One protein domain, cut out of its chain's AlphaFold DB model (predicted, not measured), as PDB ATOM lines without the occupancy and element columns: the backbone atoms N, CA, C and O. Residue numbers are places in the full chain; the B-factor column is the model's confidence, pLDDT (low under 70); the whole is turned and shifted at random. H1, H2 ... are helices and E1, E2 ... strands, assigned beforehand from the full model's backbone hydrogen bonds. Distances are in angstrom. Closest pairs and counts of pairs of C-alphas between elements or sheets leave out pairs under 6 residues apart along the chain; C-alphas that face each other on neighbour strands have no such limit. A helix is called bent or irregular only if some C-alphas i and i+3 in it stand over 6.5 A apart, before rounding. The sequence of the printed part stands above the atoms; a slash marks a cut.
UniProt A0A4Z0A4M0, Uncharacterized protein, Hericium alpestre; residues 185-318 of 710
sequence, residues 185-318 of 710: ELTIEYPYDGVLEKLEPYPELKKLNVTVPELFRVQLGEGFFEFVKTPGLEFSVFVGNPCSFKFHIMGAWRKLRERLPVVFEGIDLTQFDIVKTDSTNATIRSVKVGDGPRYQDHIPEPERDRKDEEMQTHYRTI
ATOM      1  N   GLU A 185     135.979 175.356  93.467       78.75
ATOM      2  CA  GLU A 185     136.866 176.027  94.419       78.75
ATOM      3  C   GLU A 185     136.129 176.235  95.744       78.75
ATOM      4  O   GLU A 185     134.994 176.707  95.745       78.75
ATOM      5  N   LEU A 186     136.762 175.887  96.862       76.69
ATOM      6  CA  LEU A 186     136.157 175.937  98.190       76.69
ATOM      7  C   LEU A 186     137.098 176.617  99.186       76.69
ATOM      8  O   LEU A 186     138.269 176.260  99.260       76.69
ATOM      9  N   THR A 187     136.581 177.550  99.985       78.62
ATOM     10  CA  THR A 187     137.274 178.098 101.163       78.62
ATOM     11  C   THR A 187     136.487 177.726 102.418       78.62
ATOM     12  O   THR A 187     135.294 178.020 102.482       78.62
ATOM     13  N   ILE A 188     137.150 177.106 103.397       77.94
ATOM     14  CA  ILE A 188     136.589 176.692 104.689       77.94
ATOM     15  C   ILE A 188     137.298 177.444 105.812       77.94
ATOM     16  O   ILE A 188     138.519 177.377 105.918       77.94
ATOM     17  N   GLU A 189     136.544 178.092 106.695       79.44
ATOM     18  CA  GLU A 189     137.059 178.645 107.951       79.44
ATOM     19  C   GLU A 189     136.432 177.898 109.135       79.44
ATOM     20  O   GLU A 189     135.211 177.877 109.319       79.44
ATOM     21  N   TYR A 190     137.276 177.229 109.914       78.56
ATOM     22  CA  TYR A 190     136.865 176.487 111.097       78.56
ATOM     23  C   TYR A 190     136.761 177.410 112.328       78.56
ATOM     24  O   TYR A 190     137.451 178.426 112.392       78.56
ATOM     25  N   PRO A 191     135.887 177.086 113.303       72.69
ATOM     26  CA  PRO A 191     135.721 177.871 114.528       72.69
ATOM     27  C   PRO A 191     136.976 177.838 115.414       72.69
ATOM     28  O   PRO A 191     137.899 177.053 115.192       72.69
ATOM     29  N   TYR A 192     136.986 178.691 116.439       72.19
ATOM     30  CA  TYR A 192     138.075 178.784 117.417       72.19
ATOM     31  C   TYR A 192     138.104 177.608 118.411       72.19
ATOM     32  O   TYR A 192     139.156 177.315 118.973       72.19
ATOM     33  N   ASP A 193     136.982 176.920 118.620       69.75
ATOM     34  CA  ASP A 193     136.828 175.791 119.536       69.75
ATOM     35  C   ASP A 193     135.794 174.763 119.034       69.75
ATOM     36  O   ASP A 193     135.096 174.969 118.038       69.75
ATOM     37  N   GLY A 194     135.755 173.604 119.702       72.38
ATOM     38  CA  GLY A 194     134.810 172.518 119.427       72.38
ATOM     39  C   GLY A 194     135.393 171.321 118.667       72.38
ATOM     40  O   GLY A 194     136.589 171.251 118.366       72.38
ATOM     41  N   VAL A 195     134.524 170.341 118.398       71.00
ATOM     42  CA  VAL A 195     134.820 169.171 117.559       71.00
ATOM     43  C   VAL A 195     134.600 169.571 116.106       71.00
ATOM     44  O   VAL A 195     133.520 170.043 115.753       71.00
ATOM     45  N   LEU A 196     135.625 169.417 115.270       74.12
ATOM     46  CA  LEU A 196     135.499 169.718 113.848       74.12
ATOM     47  C   LEU A 196     135.081 168.469 113.079       74.12
ATOM     48  O   LEU A 196     135.631 167.388 113.292       74.12
ATOM     49  N   GLU A 197     134.155 168.636 112.143       73.12
ATOM     50  CA  GLU A 197     133.817 167.592 111.182       73.12
ATOM     51  C   GLU A 197     134.805 167.602 110.016       73.12
ATOM     52  O   GLU A 197     135.223 168.655 109.524       73.12
ATOM     53  N   LYS A 198     135.199 166.403 109.593       77.12
ATOM     54  CA  LYS A 198     136.152 166.177 108.511       77.12
ATOM     55  C   LYS A 198     135.485 166.427 107.157       77.12
ATOM     56  O   LYS A 198     134.416 165.892 106.885       77.12
ATOM     57  N   LEU A 199     136.143 167.190 106.281       80.38
ATOM     58  CA  LEU A 199     135.716 167.331 104.888       80.38
ATOM     59  C   LEU A 199     136.101 166.079 104.093       80.38
ATOM     60  O   LEU A 199     137.290 165.789 103.938       80.38
ATOM     61  N   GLU A 200     135.113 165.410 103.503       79.56
ATOM     62  CA  GLU A 200     135.365 164.446 102.429       79.56
ATOM     63  C   GLU A 200     135.402 165.168 101.069       79.56
ATOM     64  O   GLU A 200     134.428 165.832 100.695       79.56
ATOM     65  N   PRO A 201     136.519 165.090 100.330       76.31
ATOM     66  CA  PRO A 201     136.652 165.711  99.017       76.31
ATOM     67  C   PRO A 201     135.784 164.984  97.982       76.31
ATOM     68  O   PRO A 201     135.552 163.780  98.073       76.31
ATOM     69  N   TYR A 202     135.341 165.712  96.960       80.62
ATOM     70  CA  TYR A 202     134.523 165.192  95.859       80.62
ATOM     71  C   TYR A 202     135.207 165.444  94.500       80.62
ATOM     72  O   TYR A 202     136.029 166.360  94.401       80.62
ATOM     73  N   PRO A 203     134.901 164.655  93.446       78.06
ATOM     74  CA  PRO A 203     135.656 164.662  92.182       78.06
ATOM     75  C   PRO A 203     135.739 166.018  91.469       78.06
ATOM     76  O   PRO A 203     136.682 166.279  90.727       78.06
ATOM     77  N   GLU A 204     134.737 166.874  91.657       83.06
ATOM     78  CA  GLU A 204     134.631 168.178  91.007       83.06
ATOM     79  C   GLU A 204     135.470 169.270  91.698       83.06
ATOM     80  O   GLU A 204     135.698 170.323  91.094       83.06
ATOM     81  N   LEU A 205     135.945 169.033  92.930       80.50
ATOM     82  CA  LEU A 205     136.746 169.983  93.703       80.50
ATOM     83  C   LEU A 205     138.167 170.071  93.133       80.50
ATOM     84  O   LEU A 205     138.938 169.116  93.191       80.50
ATOM     85  N   LYS A 206     138.529 171.241  92.605       83.81
ATOM     86  CA  LYS A 206     139.852 171.518  92.025       83.81
ATOM     87  C   LYS A 206     140.750 172.327  92.949       83.81
ATOM     88  O   LYS A 206     141.964 172.165  92.877       83.81
ATOM     89  N   LYS A 207     140.171 173.192  93.791       84.88
ATOM     90  CA  LYS A 207     140.917 174.058  94.710       84.88
ATOM     91  C   LYS A 207     140.282 174.127  96.095       84.88
ATOM     92  O   LYS A 207     139.087 174.382  96.198       84.88
ATOM     93  N   LEU A 208     141.075 173.982  97.152       84.06
ATOM     94  CA  LEU A 208     140.607 174.014  98.538       84.06
ATOM     95  C   LEU A 208     141.484 174.912  99.425       84.06
ATOM     96  O   LEU A 208     142.652 174.619  99.650       84.06
ATOM     97  N   ASN A 209     140.921 175.975  99.993       83.44
ATOM     98  CA  ASN A 209     141.562 176.773 101.036       83.44
ATOM     99  C   ASN A 209     140.937 176.430 102.387       83.44
ATOM    100  O   ASN A 209     139.718 176.436 102.522       83.44
ATOM    101  N   VAL A 210     141.747 176.151 103.399       83.62
ATOM    102  CA  VAL A 210     141.258 175.852 104.747       83.62
ATOM    103  C   VAL A 210     141.948 176.762 105.745       83.62
ATOM    104  O   VAL A 210     143.167 176.862 105.727       83.62
ATOM    105  N   THR A 211     141.190 177.378 106.641       84.94
ATOM    106  CA  THR A 211     141.692 178.199 107.741       84.94
ATOM    107  C   THR A 211     141.268 177.558 109.055       84.94
ATOM    108  O   THR A 211     140.077 177.457 109.343       84.94
ATOM    109  N   VAL A 212     142.238 177.130 109.863       84.31
ATOM    110  CA  VAL A 212     142.022 176.690 111.247       84.31
ATOM    111  C   VAL A 212     142.696 177.706 112.164       84.31
ATOM    112  O   VAL A 212     143.904 177.608 112.379       84.31
ATOM    113  N   PRO A 213     141.968 178.719 112.662       76.81
ATOM    114  CA  PRO A 213     142.585 179.850 113.340       76.81
ATOM    115  C   PRO A 213     143.222 179.476 114.683       76.81
ATOM    116  O   PRO A 213     144.212 180.103 115.039       76.81
ATOM    117  N   GLU A 214     142.728 178.463 115.407       81.81
ATOM    118  CA  GLU A 214     143.270 178.073 116.721       81.81
ATOM    119  C   GLU A 214     143.384 176.545 116.889       81.81
ATOM    120  O   GLU A 214     142.611 175.903 117.599       81.81
ATOM    121  N   LEU A 215     144.407 175.952 116.255       81.81
ATOM    122  CA  LEU A 215     144.599 174.492 116.159       81.81
ATOM    123  C   LEU A 215     144.635 173.763 117.518       81.81
ATOM    124  O   LEU A 215     144.314 172.582 117.600       81.81
ATOM    125  N   PHE A 216     145.048 174.443 118.590       77.62
ATOM    126  CA  PHE A 216     145.210 173.831 119.915       77.62
ATOM    127  C   PHE A 216     143.930 173.750 120.739       77.62
ATOM    128  O   PHE A 216     143.918 173.037 121.742       77.62
ATOM    129  N   ARG A 217     142.888 174.497 120.366       74.31
ATOM    130  CA  ARG A 217     141.602 174.483 121.074       74.31
ATOM    131  C   ARG A 217     140.559 173.610 120.400       74.31
ATOM    132  O   ARG A 217     139.608 173.193 121.054       74.31
ATOM    133  N   VAL A 218     140.755 173.310 119.124       74.06
ATOM    134  CA  VAL A 218     139.892 172.404 118.374       74.06
ATOM    135  C   VAL A 218     140.284 170.950 118.626       74.06
ATOM    136  O   VAL A 218     141.462 170.584 118.613       74.06
ATOM    137  N   GLN A 219     139.286 170.100 118.853       74.62
ATOM    138  CA  GLN A 219     139.490 168.656 118.880       74.62
ATOM    139  C   GLN A 219     139.454 168.149 117.440       74.62
ATOM    140  O   GLN A 219     138.389 168.011 116.841       74.62
ATOM    141  N   LEU A 220     140.639 167.915 116.878       76.62
ATOM    142  CA  LEU A 220     140.790 167.256 115.584       76.62
ATOM    143  C   LEU A 220     140.966 165.762 115.807       76.62
ATOM    144  O   LEU A 220     141.830 165.357 116.588       76.62
ATOM    145  N   GLY A 221     140.157 164.964 115.114       72.06
ATOM    146  CA  GLY A 221     140.404 163.533 114.997       72.06
ATOM    147  C   GLY A 221     141.717 163.248 114.261       72.06
ATOM    148  O   GLY A 221     142.238 164.091 113.525       72.06
ATOM    149  N   GLU A 222     142.241 162.048 114.465       72.19
ATOM    150  CA  GLU A 222     143.328 161.476 113.669       72.19
ATOM    151  C   GLU A 222     142.966 161.500 112.168       72.19
ATOM    152  O   GLU A 222     141.813 161.273 111.789       72.19
ATOM    153  N   GLY A 223     143.921 161.869 111.304       70.44
ATOM    154  CA  GLY A 223     143.696 161.942 109.849       70.44
ATOM    155  C   GLY A 223     142.700 163.024 109.387       70.44
ATOM    156  O   GLY A 223     142.041 162.870 108.351       70.44
ATOM    157  N   PHE A 224     142.562 164.128 110.131       78.25
ATOM    158  CA  PHE A 224     141.601 165.197 109.819       78.25
ATOM    159  C   PHE A 224     141.766 165.782 108.403       78.25
ATOM    160  O   PHE A 224     140.778 166.069 107.729       78.25
ATOM    161  N   PHE A 225     143.001 165.913 107.912       80.00
ATOM    162  CA  PHE A 225     143.297 166.460 106.581       80.00
ATOM    163  C   PHE A 225     143.537 165.395 105.498       80.00
ATOM    164  O   PHE A 225     144.313 165.612 104.573       80.00
ATOM    165  N   GLU A 226     142.875 164.239 105.549       78.94
ATOM    166  CA  GLU A 226     143.055 163.188 104.528       78.94
ATOM    167  C   GLU A 226     142.697 163.596 103.090       78.94
ATOM    168  O   GLU A 226     143.144 162.935 102.151       78.94
ATOM    169  N   PHE A 227     141.962 164.697 102.886       73.94
ATOM    170  CA  PHE A 227     141.626 165.180 101.545       73.94
ATOM    171  C   PHE A 227     142.848 165.482 100.673       73.94
ATOM    172  O   PHE A 227     142.731 165.506  99.448       73.94
ATOM    173  N   VAL A 228     144.029 165.662 101.270       70.19
ATOM    174  CA  VAL A 228     145.290 165.846 100.537       70.19
ATOM    175  C   VAL A 228     145.684 164.633  99.690       70.19
ATOM    176  O   VAL A 228     146.528 164.753  98.810       70.19
ATOM    177  N   LYS A 229     145.059 163.470  99.918       71.00
ATOM    178  CA  LYS A 229     145.217 162.266  99.090       71.00
ATOM    179  C   LYS A 229     144.428 162.336  97.775       71.00
ATOM    180  O   LYS A 229     144.574 161.443  96.945       71.00
ATOM    181  N   THR A 230     143.606 163.369  97.567       81.69
ATOM    182  CA  THR A 230     142.790 163.532  96.351       81.69
ATOM    183  C   THR A 230     143.671 163.905  95.160       81.69
ATOM    184  O   THR A 230     144.256 164.993  95.157       81.69
ATOM    185  N   PRO A 231     143.773 163.055  94.122       79.88
ATOM    186  CA  PRO A 231     144.624 163.342  92.974       79.88
ATOM    187  C   PRO A 231     144.183 164.617  92.247       79.88
ATOM    188  O   PRO A 231     143.021 164.762  91.881       79.88
ATOM    189  N   GLY A 232     145.126 165.532  92.002       82.62
ATOM    190  CA  GLY A 232     144.885 166.757  91.230       82.62
ATOM    191  C   GLY A 232     144.208 167.903  91.991       82.62
ATOM    192  O   GLY A 232     144.008 168.960  91.395       82.62
ATOM    193  N   LEU A 233     143.891 167.729  93.278       84.69
ATOM    194  CA  LEU A 233     143.362 168.798  94.123       84.69
ATOM    195  C   LEU A 233     144.476 169.780  94.510       84.69
ATOM    196  O   LEU A 233     145.436 169.409  95.184       84.69
ATOM    197  N   GLU A 234     144.323 171.048  94.131       87.69
ATOM    198  CA  GLU A 234     145.145 172.128  94.672       87.69
ATOM    199  C   GLU A 234     144.610 172.529  96.047       87.69
ATOM    200  O   GLU A 234     143.419 172.792  96.195       87.69
ATOM    201  N   PHE A 235     145.454 172.618  97.070       87.44
ATOM    202  CA  PHE A 235     144.993 173.071  98.380       87.44
ATOM    203  C   PHE A 235     145.980 173.986  99.099       87.44
ATOM    204  O   PHE A 235     147.186 173.956  98.851       87.44
ATOM    205  N   SER A 236     145.443 174.793 100.014       88.88
ATOM    206  CA  SER A 236     146.181 175.661 100.926       88.88
ATOM    207  C   SER A 236     145.531 175.628 102.309       88.88
ATOM    208  O   SER A 236     144.457 176.191 102.504       88.88
ATOM    209  N   VAL A 237     146.186 175.002 103.285       87.62
ATOM    210  CA  VAL A 237     145.735 174.969 104.682       87.62
ATOM    211  C   VAL A 237     146.534 175.981 105.495       87.62
ATOM    212  O   VAL A 237     147.737 175.817 105.683       87.62
ATOM    213  N   PHE A 238     145.873 177.020 105.989       89.31
ATOM    214  CA  PHE A 238     146.378 177.908 107.024       89.31
ATOM    215  C   PHE A 238     146.024 177.339 108.399       89.31
ATOM    216  O   PHE A 238     144.851 177.152 108.723       89.31
ATOM    217  N   VAL A 239     147.038 177.097 109.225       85.62
ATOM    218  CA  VAL A 239     146.867 176.709 110.628       85.62
ATOM    219  C   VAL A 239     147.445 177.793 111.524       85.62
ATOM    220  O   VAL A 239     148.612 178.173 111.403       85.62
ATOM    221  N   GLY A 240     146.598 178.301 112.410       81.44
ATOM    222  CA  GLY A 240     146.920 179.362 113.339       81.44
ATOM    223  C   GLY A 240     147.009 178.885 114.783       81.44
ATOM    224  O   GLY A 240     146.378 177.907 115.197       81.44
ATOM    225  N   ASN A 241     147.799 179.613 115.566       75.81
ATOM    226  CA  ASN A 241     147.751 179.565 117.020       75.81
ATOM    227  C   ASN A 241     147.879 180.989 117.580       75.81
ATOM    228  O   ASN A 241     149.007 181.457 117.764       75.81
ATOM    229  N   PRO A 242     146.767 181.696 117.849       63.16
ATOM    230  CA  PRO A 242     146.781 183.041 118.401       63.16
ATOM    231  C   PRO A 242     147.340 183.032 119.827       63.16
ATOM    232  O   PRO A 242     146.627 183.068 120.826       63.16
ATOM    233  N   CYS A 243     148.664 183.042 119.947       58.84
ATOM    234  CA  CYS A 243     149.323 183.350 121.203       58.84
ATOM    235  C   CYS A 243     149.261 184.862 121.422       58.84
ATOM    236  O   CYS A 243     150.032 185.629 120.849       58.84
ATOM    237  N   SER A 244     148.365 185.294 122.311       47.06
ATOM    238  CA  SER A 244     148.232 186.696 122.732       47.06
ATOM    239  C   SER A 244     149.476 187.245 123.453       47.06
ATOM    240  O   SER A 244     149.635 188.459 123.592       47.06
ATOM    241  N   PHE A 245     150.406 186.377 123.864       53.31
ATOM    242  CA  PHE A 245     151.648 186.754 124.533       53.31
ATOM    243  C   PHE A 245     152.871 186.547 123.630       53.31
ATOM    244  O   PHE A 245     153.302 185.419 123.381       53.31
ATOM    245  N   LYS A 246     153.514 187.658 123.234       51.16
ATOM    246  CA  LYS A 246     154.740 187.698 122.404       51.16
ATOM    247  C   LYS A 246     155.915 186.858 122.945       51.16
ATOM    248  O   LYS A 246     156.861 186.583 122.214       51.16
ATOM    249  N   PHE A 247     155.880 186.444 124.211       48.56
ATOM    250  CA  PHE A 247     156.955 185.685 124.857       48.56
ATOM    251  C   PHE A 247     156.875 184.164 124.643       48.56
ATOM    252  O   PHE A 247     157.864 183.479 124.900       48.56
ATOM    253  N   HIS A 248     155.763 183.640 124.112       59.41
ATOM    254  CA  HIS A 248     155.573 182.201 123.858       59.41
ATOM    255  C   HIS A 248     155.604 181.812 122.375       59.41
ATOM    256  O   HIS A 248     155.416 180.647 122.048       59.41
ATOM    257  N   ILE A 249     155.900 182.763 121.491       67.00
ATOM    258  CA  ILE A 249     155.854 182.623 120.032       67.00
ATOM    259  C   ILE A 249     156.609 181.383 119.505       67.00
ATOM    260  O   ILE A 249     156.029 180.560 118.807       67.00
ATOM    261  N   MET A 250     157.876 181.178 119.883       69.44
ATOM    262  CA  MET A 250     158.629 180.000 119.415       69.44
ATOM    263  C   MET A 250     158.147 178.691 120.043       69.44
ATOM    264  O   MET A 250     158.175 177.652 119.391       69.44
ATOM    265  N   GLY A 251     157.665 178.736 121.288       74.75
ATOM    266  CA  GLY A 251     157.030 177.579 121.919       74.75
ATOM    267  C   GLY A 251     155.734 177.191 121.209       74.75
ATOM    268  O   GLY A 251     155.452 176.009 121.053       74.75
ATOM    269  N   ALA A 252     154.980 178.177 120.725       75.75
ATOM    270  CA  ALA A 252     153.784 177.974 119.921       75.75
ATOM    271  C   ALA A 252     154.116 177.362 118.556       75.75
ATOM    272  O   ALA A 252     153.479 176.383 118.180       75.75
ATOM    273  N   TRP A 253     155.148 177.868 117.867       84.56
ATOM    274  CA  TRP A 253     155.641 177.268 116.621       84.56
ATOM    275  C   TRP A 253     156.128 175.830 116.824       84.56
ATOM    276  O   TRP A 253     155.749 174.941 116.070       84.56
ATOM    277  N   ARG A 254     156.919 175.574 117.873       83.25
ATOM    278  CA  ARG A 254     157.422 174.234 118.203       83.25
ATOM    279  C   ARG A 254     156.279 173.251 118.438       83.25
ATOM    280  O   ARG A 254     156.263 172.189 117.828       83.25
ATOM    281  N   LYS A 255     155.292 173.641 119.248       83.75
ATOM    282  CA  LYS A 255     154.087 172.837 119.471       83.75
ATOM    283  C   LYS A 255     153.289 172.633 118.186       83.75
ATOM    284  O   LYS A 255     152.722 171.565 117.996       83.75
ATOM    285  N   LEU A 256     153.213 173.647 117.317       84.56
ATOM    286  CA  LEU A 256     152.474 173.551 116.057       84.56
ATOM    287  C   LEU A 256     153.160 172.530 115.150       84.56
ATOM    288  O   LEU A 256     152.515 171.593 114.698       84.56
ATOM    289  N   ARG A 257     154.482 172.650 114.996       87.12
ATOM    290  CA  ARG A 257     155.350 171.705 114.288       87.12
ATOM    291  C   ARG A 257     155.204 170.273 114.805       87.12
ATOM    292  O   ARG A 257     155.074 169.362 114.002       87.12
ATOM    293  N   GLU A 258     155.182 170.075 116.122       85.75
ATOM    294  CA  GLU A 258     154.967 168.760 116.752       85.75
ATOM    295  C   GLU A 258     153.557 168.207 116.499       85.75
ATOM    296  O   GLU A 258     153.369 166.993 116.430       85.75
ATOM    297  N   ARG A 259     152.557 169.083 116.347       84.69
ATOM    298  CA  ARG A 259     151.165 168.685 116.124       84.69
ATOM    299  C   ARG A 259     150.859 168.390 114.657       84.69
ATOM    300  O   ARG A 259     150.009 167.545 114.403       84.69
ATOM    301  N   LEU A 260     151.541 169.034 113.706       86.81
ATOM    302  CA  LEU A 260     151.301 168.862 112.267       86.81
ATOM    303  C   LEU A 260     151.289 167.384 111.815       86.81
ATOM    304  O   LEU A 260     150.308 167.003 111.181       86.81
ATOM    305  N   PRO A 261     152.265 166.522 112.175       86.31
ATOM    306  CA  PRO A 261     152.238 165.108 111.788       86.31
ATOM    307  C   PRO A 261     151.007 164.344 112.288       86.31
ATOM    308  O   PRO A 261     150.551 163.425 111.621       86.31
ATOM    309  N   VAL A 262     150.456 164.733 113.442       83.75
ATOM    310  CA  VAL A 262     149.265 164.093 114.027       83.75
ATOM    311  C   VAL A 262     148.001 164.488 113.262       83.75
ATOM    312  O   VAL A 262     147.129 163.664 113.023       83.75
ATOM    313  N   VAL A 263     147.890 165.752 112.839       83.00
ATOM    314  CA  VAL A 263     146.704 166.214 112.093       83.00
ATOM    315  C   VAL A 263     146.718 165.727 110.634       83.00
ATOM    316  O   VAL A 263     145.665 165.551 110.019       83.00
ATOM    317  N   PHE A 264     147.910 165.466 110.092       84.62
ATOM    318  CA  PHE A 264     148.146 164.874 108.772       84.62
ATOM    319  C   PHE A 264     148.584 163.406 108.879       84.62
ATOM    320  O   PHE A 264     149.471 162.956 108.157       84.62
ATOM    321  N   GLU A 265     147.998 162.648 109.801       82.62
ATOM    322  CA  GLU A 265     148.425 161.274 110.047       82.62
ATOM    323  C   GLU A 265     148.407 160.393 108.785       82.62
ATOM    324  O   GLU A 265     147.504 160.457 107.943       82.62
ATOM    325  N   GLY A 266     149.449 159.569 108.638       80.81
ATOM    326  CA  GLY A 266     149.619 158.682 107.486       80.81
ATOM    327  C   GLY A 266     149.918 159.411 106.171       80.81
ATOM    328  O   GLY A 266     149.790 158.811 105.102       80.81
ATOM    329  N   ILE A 267     150.288 160.694 106.231       83.50
ATOM    330  CA  ILE A 267     150.685 161.507 105.085       83.50
ATOM    331  C   ILE A 267     152.127 161.978 105.285       83.50
ATOM    332  O   ILE A 267     152.496 162.521 106.326       83.50
ATOM    333  N   ASP A 268     152.948 161.800 104.256       86.94
ATOM    334  CA  ASP A 268     154.313 162.310 104.232       86.94
ATOM    335  C   ASP A 268     154.310 163.827 103.974       86.94
ATOM    336  O   ASP A 268     154.128 164.291 102.846       86.94
ATOM    337  N   LEU A 269     154.508 164.610 105.041       88.62
ATOM    338  CA  LEU A 269     154.510 166.074 104.987       88.62
ATOM    339  C   LEU A 269     155.608 166.656 104.080       88.62
ATOM    340  O   LEU A 269     155.462 167.780 103.600       88.62
ATOM    341  N   THR A 270     156.663 165.893 103.766       86.69
ATOM    342  CA  THR A 270     157.736 166.329 102.850       86.69
ATOM    343  C   THR A 270     157.260 166.476 101.395       86.69
ATOM    344  O   THR A 270     157.945 167.045 100.534       86.69
ATOM    345  N   GLN A 271     156.049 165.993 101.104       85.88
ATOM    346  CA  GLN A 271     155.416 166.108  99.795       85.88
ATOM    347  C   GLN A 271     154.775 167.481  99.544       85.88
ATOM    348  O   GLN A 271     154.492 167.807  98.390       85.88
ATOM    349  N   PHE A 272     154.605 168.303 100.583       88.44
ATOM    350  CA  PHE A 272     153.916 169.598 100.523       88.44
ATOM    351  C   PHE A 272     154.864 170.765 100.748       88.44
ATOM    352  O   PHE A 272     155.929 170.600 101.327       88.44
ATOM    353  N   ASP A 273     154.470 171.956 100.313       89.88
ATOM    354  CA  ASP A 273     155.177 173.190 100.641       89.88
ATOM    355  C   ASP A 273     154.657 173.711 101.980       89.88
ATOM    356  O   ASP A 273     153.479 174.060 102.100       89.88
ATOM    357  N   ILE A 274     155.510 173.705 103.004       90.81
ATOM    358  CA  ILE A 274     155.150 174.092 104.368       90.81
ATOM    359  C   ILE A 274     155.957 175.324 104.744       90.81
ATOM    360  O   ILE A 274     157.133 175.244 105.109       90.81
ATOM    361  N   VAL A 275     155.280 176.467 104.668       89.06
ATOM    362  CA  VAL A 275     155.857 177.786 104.912       89.06
ATOM    363  C   VAL A 275     155.341 178.322 106.237       89.06
ATOM    364  O   VAL A 275     154.132 178.425 106.467       89.06
ATOM    365  N   LYS A 276     156.265 178.724 107.103       85.69
ATOM    366  CA  LYS A 276     155.974 179.503 108.302       85.69
ATOM    367  C   LYS A 276     155.573 180.916 107.866       85.69
ATOM    368  O   LYS A 276     156.411 181.704 107.435       85.69
ATOM    369  N   THR A 277     154.279 181.228 107.921       79.25
ATOM    370  CA  THR A 277     153.747 182.516 107.436       79.25
ATOM    371  C   THR A 277     153.969 183.647 108.419       79.25
ATOM    372  O   THR A 277     154.173 184.792 108.017       79.25
ATOM    373  N   ASP A 278     153.973 183.327 109.706       77.06
ATOM    374  CA  ASP A 278     154.429 184.221 110.750       77.06
ATOM    375  C   ASP A 278     154.995 183.421 111.923       77.06
ATOM    376  O   ASP A 278     155.345 182.249 111.840       77.06
ATOM    377  N   SER A 279     155.143 184.091 113.050       70.31
ATOM    378  CA  SER A 279     155.818 183.543 114.203       70.31
ATOM    379  C   SER A 279     155.055 182.406 114.918       70.31
ATOM    380  O   SER A 279     155.672 181.680 115.696       70.31
ATOM    381  N   THR A 280     153.757 182.222 114.645       76.94
ATOM    382  CA  THR A 280     152.897 181.204 115.282       76.94
ATOM    383  C   THR A 280     152.062 180.380 114.305       76.94
ATOM    384  O   THR A 280     151.404 179.440 114.744       76.94
ATOM    385  N   ASN A 281     152.084 180.714 113.014       82.88
ATOM    386  CA  ASN A 281     151.182 180.161 112.011       82.88
ATOM    387  C   ASN A 281     151.963 179.488 110.868       82.88
ATOM    388  O   ASN A 281     153.089 179.873 110.541       82.88
ATOM    389  N   ALA A 282     151.346 178.491 110.238       88.62
ATOM    390  CA  ALA A 282     151.865 177.839 109.036       88.62
ATOM    391  C   ALA A 282     150.841 177.875 107.909       88.62
ATOM    392  O   ALA A 282     149.631 177.880 108.133       88.62
ATOM    393  N   THR A 283     151.343 177.850 106.679       89.69
ATOM    394  CA  THR A 283     150.555 177.524 105.494       89.69
ATOM    395  C   THR A 283     151.146 176.306 104.805       89.69
ATOM    396  O   THR A 283     152.347 176.253 104.558       89.69
ATOM    397  N   ILE A 284     150.284 175.339 104.510       90.62
ATOM    398  CA  ILE A 284     150.615 174.040 103.922       90.62
ATOM    399  C   ILE A 284     149.948 173.985 102.556       90.62
ATOM    400  O   ILE A 284     148.729 174.142 102.473       90.62
ATOM    401  N   ARG A 285     150.723 173.793 101.488       89.12
ATOM    402  CA  ARG A 285     150.214 173.831 100.113       89.12
ATOM    403  C   ARG A 285     150.576 172.582  99.326       89.12
ATOM    404  O   ARG A 285     151.679 172.053  99.446       89.12
ATOM    405  N   SER A 286     149.663 172.157  98.460       85.44
ATOM    406  CA  SER A 286     149.974 171.203  97.393       85.44
ATOM    407  C   SER A 286     150.986 171.807  96.416       85.44
ATOM    408  O   SER A 286     150.832 172.962  96.017       85.44
ATOM    409  N   VAL A 287     151.965 171.016  95.980       82.19
ATOM    410  CA  VAL A 287     153.008 171.438  95.033       82.19
ATOM    411  C   VAL A 287     152.854 170.646  93.745       82.19
ATOM    412  O   VAL A 287     152.750 169.417  93.801       82.19
ATOM    413  N   LYS A 288     152.858 171.304  92.579       78.88
ATOM    414  CA  LYS A 288     152.867 170.564  91.312       78.88
ATOM    415  C   LYS A 288     154.256 169.992  91.064       78.88
ATOM    416  O   LYS A 288     155.277 170.558  91.453       78.88
ATOM    417  N   VAL A 289     154.308 168.840  90.402       69.44
ATOM    418  CA  VAL A 289     155.577 168.247  89.966       69.44
ATOM    419  C   VAL A 289     156.277 169.247  89.036       69.44
ATOM    420  O   VAL A 289     155.768 169.533  87.957       69.44
ATOM    421  N   GLY A 290     157.417 169.793  89.476       70.75
ATOM    422  CA  GLY A 290     158.188 170.812  88.748       70.75
ATOM    423  C   GLY A 290     158.203 172.212  89.379       70.75
ATOM    424  O   GLY A 290     159.012 173.038  88.956       70.75
ATOM    425  N   ASP A 291     157.388 172.479  90.404       69.56
ATOM    426  CA  ASP A 291     157.364 173.769  91.111       69.56
ATOM    427  C   ASP A 291     158.551 173.898  92.083       69.56
ATOM    428  O   ASP A 291     158.402 173.727  93.288       69.56
ATOM    429  N   GLY A 292     159.740 174.200  91.549       73.94
ATOM    430  CA  GLY A 292     160.886 174.729  92.301       73.94
ATOM    431  C   GLY A 292     161.335 173.948  93.556       73.94
ATOM    432  O   GLY A 292     160.963 172.794  93.777       73.94
ATOM    433  N   PRO A 293     162.218 174.545  94.378       78.31
ATOM    434  CA  PRO A 293     162.551 174.003  95.691       78.31
ATOM    435  C   PRO A 293     161.358 174.154  96.647       78.31
ATOM    436  O   PRO A 293     160.744 175.216  96.718       78.31
ATOM    437  N   ARG A 294     161.052 173.091  97.400       83.69
ATOM    438  CA  ARG A 294     159.982 173.076  98.411       83.69
ATOM    439  C   ARG A 294     160.476 173.676  99.722       83.69
ATOM    440  O   ARG A 294     161.565 173.318 100.176       83.69
ATOM    441  N   TYR A 295     159.669 174.514 100.364       87.31
ATOM    442  CA  TYR A 295     159.927 174.963 101.726       87.31
ATOM    443  C   TYR A 295     159.414 173.918 102.713       87.31
ATOM    444  O   TYR A 295     158.323 173.368 102.575       87.31
ATOM    445  N   GLN A 296     160.239 173.619 103.711       90.12
ATOM    446  CA  GLN A 296     159.959 172.616 104.732       90.12
ATOM    447  C   GLN A 296     160.248 173.187 106.116       90.12
ATOM    448  O   GLN A 296     161.011 172.617 106.888       90.12
ATOM    449  N   ASP A 297     159.636 174.327 106.449       87.19
ATOM    450  CA  ASP A 297     159.915 175.032 107.711       87.19
ATOM    451  C   ASP A 297     159.535 174.205 108.955       87.19
ATOM    452  O   ASP A 297     159.962 174.501 110.072       87.19
ATOM    453  N   HIS A 298     158.725 173.159 108.774       86.62
ATOM    454  CA  HIS A 298     158.363 172.215 109.824       86.62
ATOM    455  C   HIS A 298     159.450 171.164 110.113       86.62
ATOM    456  O   HIS A 298     159.362 170.489 111.136       86.62
ATOM    457  N   ILE A 299     160.461 170.995 109.257       87.94
ATOM    458  CA  ILE A 299     161.591 170.110 109.550       87.94
ATOM    459  C   ILE A 299     162.553 170.893 110.451       87.94
ATOM    460  O   ILE A 299     162.979 171.984 110.074       87.94
ATOM    461  N   PRO A 300     162.894 170.386 111.652       80.12
ATOM    462  CA  PRO A 300     163.853 171.056 112.515       80.12
ATOM    463  C   PRO A 300     165.206 171.173 111.813       80.12
ATOM    464  O   PRO A 300     165.826 170.164 111.477       80.12
ATOM    465  N   GLU A 301     165.679 172.399 111.620       84.44
ATOM    466  CA  GLU A 301     167.012 172.669 111.096       84.44
ATOM    467  C   GLU A 301     167.839 173.288 112.232       84.44
ATOM    468  O   GLU A 301     167.611 174.448 112.578       84.44
ATOM    469  N   PRO A 302     168.777 172.543 112.853       76.81
ATOM    470  CA  PRO A 302     169.417 172.952 114.107       76.81
ATOM    471  C   PRO A 302     170.077 174.333 114.056       76.81
ATOM    472  O   PRO A 302     170.008 175.091 115.016       76.81
ATOM    473  N   GLU A 303     170.689 174.686 112.925       78.25
ATOM    474  CA  GLU A 303     171.312 175.994 112.689       78.25
ATOM    475  C   GLU A 303     170.285 177.132 112.594       78.25
ATOM    476  O   GLU A 303     170.531 178.229 113.100       78.25
ATOM    477  N   ARG A 304     169.136 176.885 111.959       75.81
ATOM    478  CA  ARG A 304     168.062 177.871 111.796       75.81
ATOM    479  C   ARG A 304     167.275 178.040 113.086       75.81
ATOM    480  O   ARG A 304     167.045 179.171 113.495       75.81
ATOM    481  N   ASP A 305     166.964 176.937 113.765       75.12
ATOM    482  CA  ASP A 305     166.351 176.936 115.093       75.12
ATOM    483  C   ASP A 305     167.273 177.646 116.103       75.12
ATOM    484  O   ASP A 305     166.805 178.496 116.859       75.12
ATOM    485  N   ARG A 306     168.595 177.406 116.049       78.88
ATOM    486  CA  ARG A 306     169.587 178.137 116.856       78.88
ATOM    487  C   ARG A 306     169.629 179.624 116.512       78.88
ATOM    488  O   ARG A 306     169.634 180.436 117.427       78.88
ATOM    489  N   LYS A 307     169.645 180.007 115.231       76.19
ATOM    490  CA  LYS A 307     169.624 181.423 114.816       76.19
ATOM    491  C   LYS A 307     168.330 182.124 115.208       76.19
ATOM    492  O   LYS A 307     168.392 183.274 115.619       76.19
ATOM    493  N   ASP A 308     167.183 181.459 115.124       67.00
ATOM    494  CA  ASP A 308     165.902 181.996 115.590       67.00
ATOM    495  C   ASP A 308     165.901 182.149 117.125       67.00
ATOM    496  O   ASP A 308     165.446 183.176 117.634       67.00
ATOM    497  N   GLU A 309     166.480 181.198 117.871       70.19
ATOM    498  CA  GLU A 309     166.685 181.293 119.327       70.19
ATOM    499  C   GLU A 309     167.693 182.395 119.708       70.19
ATOM    500  O   GLU A 309     167.461 183.151 120.655       70.19
ATOM    501  N   GLU A 310     168.781 182.559 118.955       70.81
ATOM    502  CA  GLU A 310     169.765 183.637 119.107       70.81
ATOM    503  C   GLU A 310     169.161 184.994 118.745       70.81
ATOM    504  O   GLU A 310     169.362 185.956 119.476       70.81
ATOM    505  N   MET A 311     168.354 185.081 117.687       59.34
ATOM    506  CA  MET A 311     167.625 186.285 117.293       59.34
ATOM    507  C   MET A 311     166.556 186.629 118.331       59.34
ATOM    508  O   MET A 311     166.364 187.795 118.655       59.34
ATOM    509  N   GLN A 312     165.896 185.639 118.940       59.19
ATOM    510  CA  GLN A 312     164.997 185.854 120.073       59.19
ATOM    511  C   GLN A 312     165.772 186.303 121.317       59.19
ATOM    512  O   GLN A 312     165.307 187.179 122.047       59.19
ATOM    513  N   THR A 313     166.970 185.763 121.534       58.66
ATOM    514  CA  THR A 313     167.905 186.217 122.569       58.66
ATOM    515  C   THR A 313     168.381 187.641 122.279       58.66
ATOM    516  O   THR A 313     168.445 188.439 123.206       58.66
ATOM    517  N   HIS A 314     168.568 188.019 121.013       52.44
ATOM    518  CA  HIS A 314     168.886 189.362 120.524       52.44
ATOM    519  C   HIS A 314     167.687 190.324 120.607       52.44
ATOM    520  O   HIS A 314     167.834 191.479 120.967       52.44
ATOM    521  N   TYR A 315     166.448 189.871 120.412       47.94
ATOM    522  CA  TYR A 315     165.243 190.665 120.696       47.94
ATOM    523  C   TYR A 315     164.948 190.768 122.204       47.94
ATOM    524  O   TYR A 315     164.279 191.707 122.668       47.94
ATOM    525  N   ARG A 316     165.453 189.817 123.003       50.31
ATOM    526  CA  ARG A 316     165.556 189.934 124.466       50.31
ATOM    527  C   ARG A 316     166.679 190.906 124.854       50.31
ATOM    528  O   ARG A 316     166.473 191.679 125.783       50.31
ATOM    529  N   THR A 317     167.766 190.952 124.087       47.56
ATOM    530  CA  THR A 317     168.927 191.847 124.225       47.56
ATOM    531  C   THR A 317     168.984 192.872 123.085       47.56
ATOM    532  O   THR A 317     169.960 192.938 122.349       47.56
ATOM    533  N   ILE A 318     167.911 193.658 122.890       48.62
ATOM    534  CA  ILE A 318     167.930 194.733 121.880       48.62
ATOM    535  C   ILE A 318     169.132 195.626 122.181       48.62
ATOM    536  O   ILE A 318     169.268 196.104 123.310       48.62
TER     537      ILE A 318
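AT A GLANCE: This is residues 185 to 318 of the 710 residues of an uncharacterized protein of Hericium alpestre (UniProt A0A4Z0A4M0). A five-stranded sheet forms a wall, with long loops and two helices, short H1 and longer H2, gathered to one side of it and the other side mostly bare. H3 lies out beyond edge strand E4, at one end of the longest span. The printed part has 134 residues, under half of them in named elements, in the order E1 E2 H1 E3 H2 E4 E5 H3, a mixed class of helices and strands. The mixed sheet runs E1 E2 E3 E5 E4; the whole is compact, with a radius of gyration of the C-alphas of 15.7 A and spans of 53 by 38 by 24 A.

HOW THE PARTS SIT: E1, residues 185 to 189, is parallel to E2, residues 207 to 212, with N 188 and O 209 2.8 A apart. E2, H1 at residues 226 to 229 and E3 at 234 to 239 form a strand-helix-strand unit, two parallel neighbours joined through a helix, with a right-handed crossover; N 210 and O 236 are 2.9 A apart. H1 only grazes the sheet, its Val 228 7.5 A from Phe 235 between C-alphas. H2, residues 249 to 263, also only grazes the sheet. E3, H2 and E4, residues 273 to 276, form a split unit, right-handed, with E5, residues 282 to 285, between the strands. E5 is antiparallel to E3, with N 237 and O 284 2.8 A apart, and forms a hairpin with E4, with N 275 and O 283 2.9 A apart. H3, residues 302 to 316, is not on the sheet but is near H2. Every O i to N i+4 pair is within hydrogen-bond range in H3 and 9 of 11 in H2; H1 is too short for one.

IN THESE COORDINATES: E1 begins at C-alpha 185 (136.866, 176.027, 94.419). E2 measures 16.8 A, E3 16.7 A and H2 20.4 A; H2 is only just irregular, with C-alphas 258 and 261 6.7 A apart. H3 measures 20.3 A, ending at C-alpha 316 (165.556, 189.934, 124.466).

THE WHOLE: The C-alphas of Pro 203 and Thr 317, the two farthest apart, are 53.6 A apart. The printed part has no cut. The links E1 to E2, E2 to H1 and E5 to H3 are long. Mean pLDDT of the printed part is 77.3, with 21 residues under 70, among them 242 to 250 and 311 to 318.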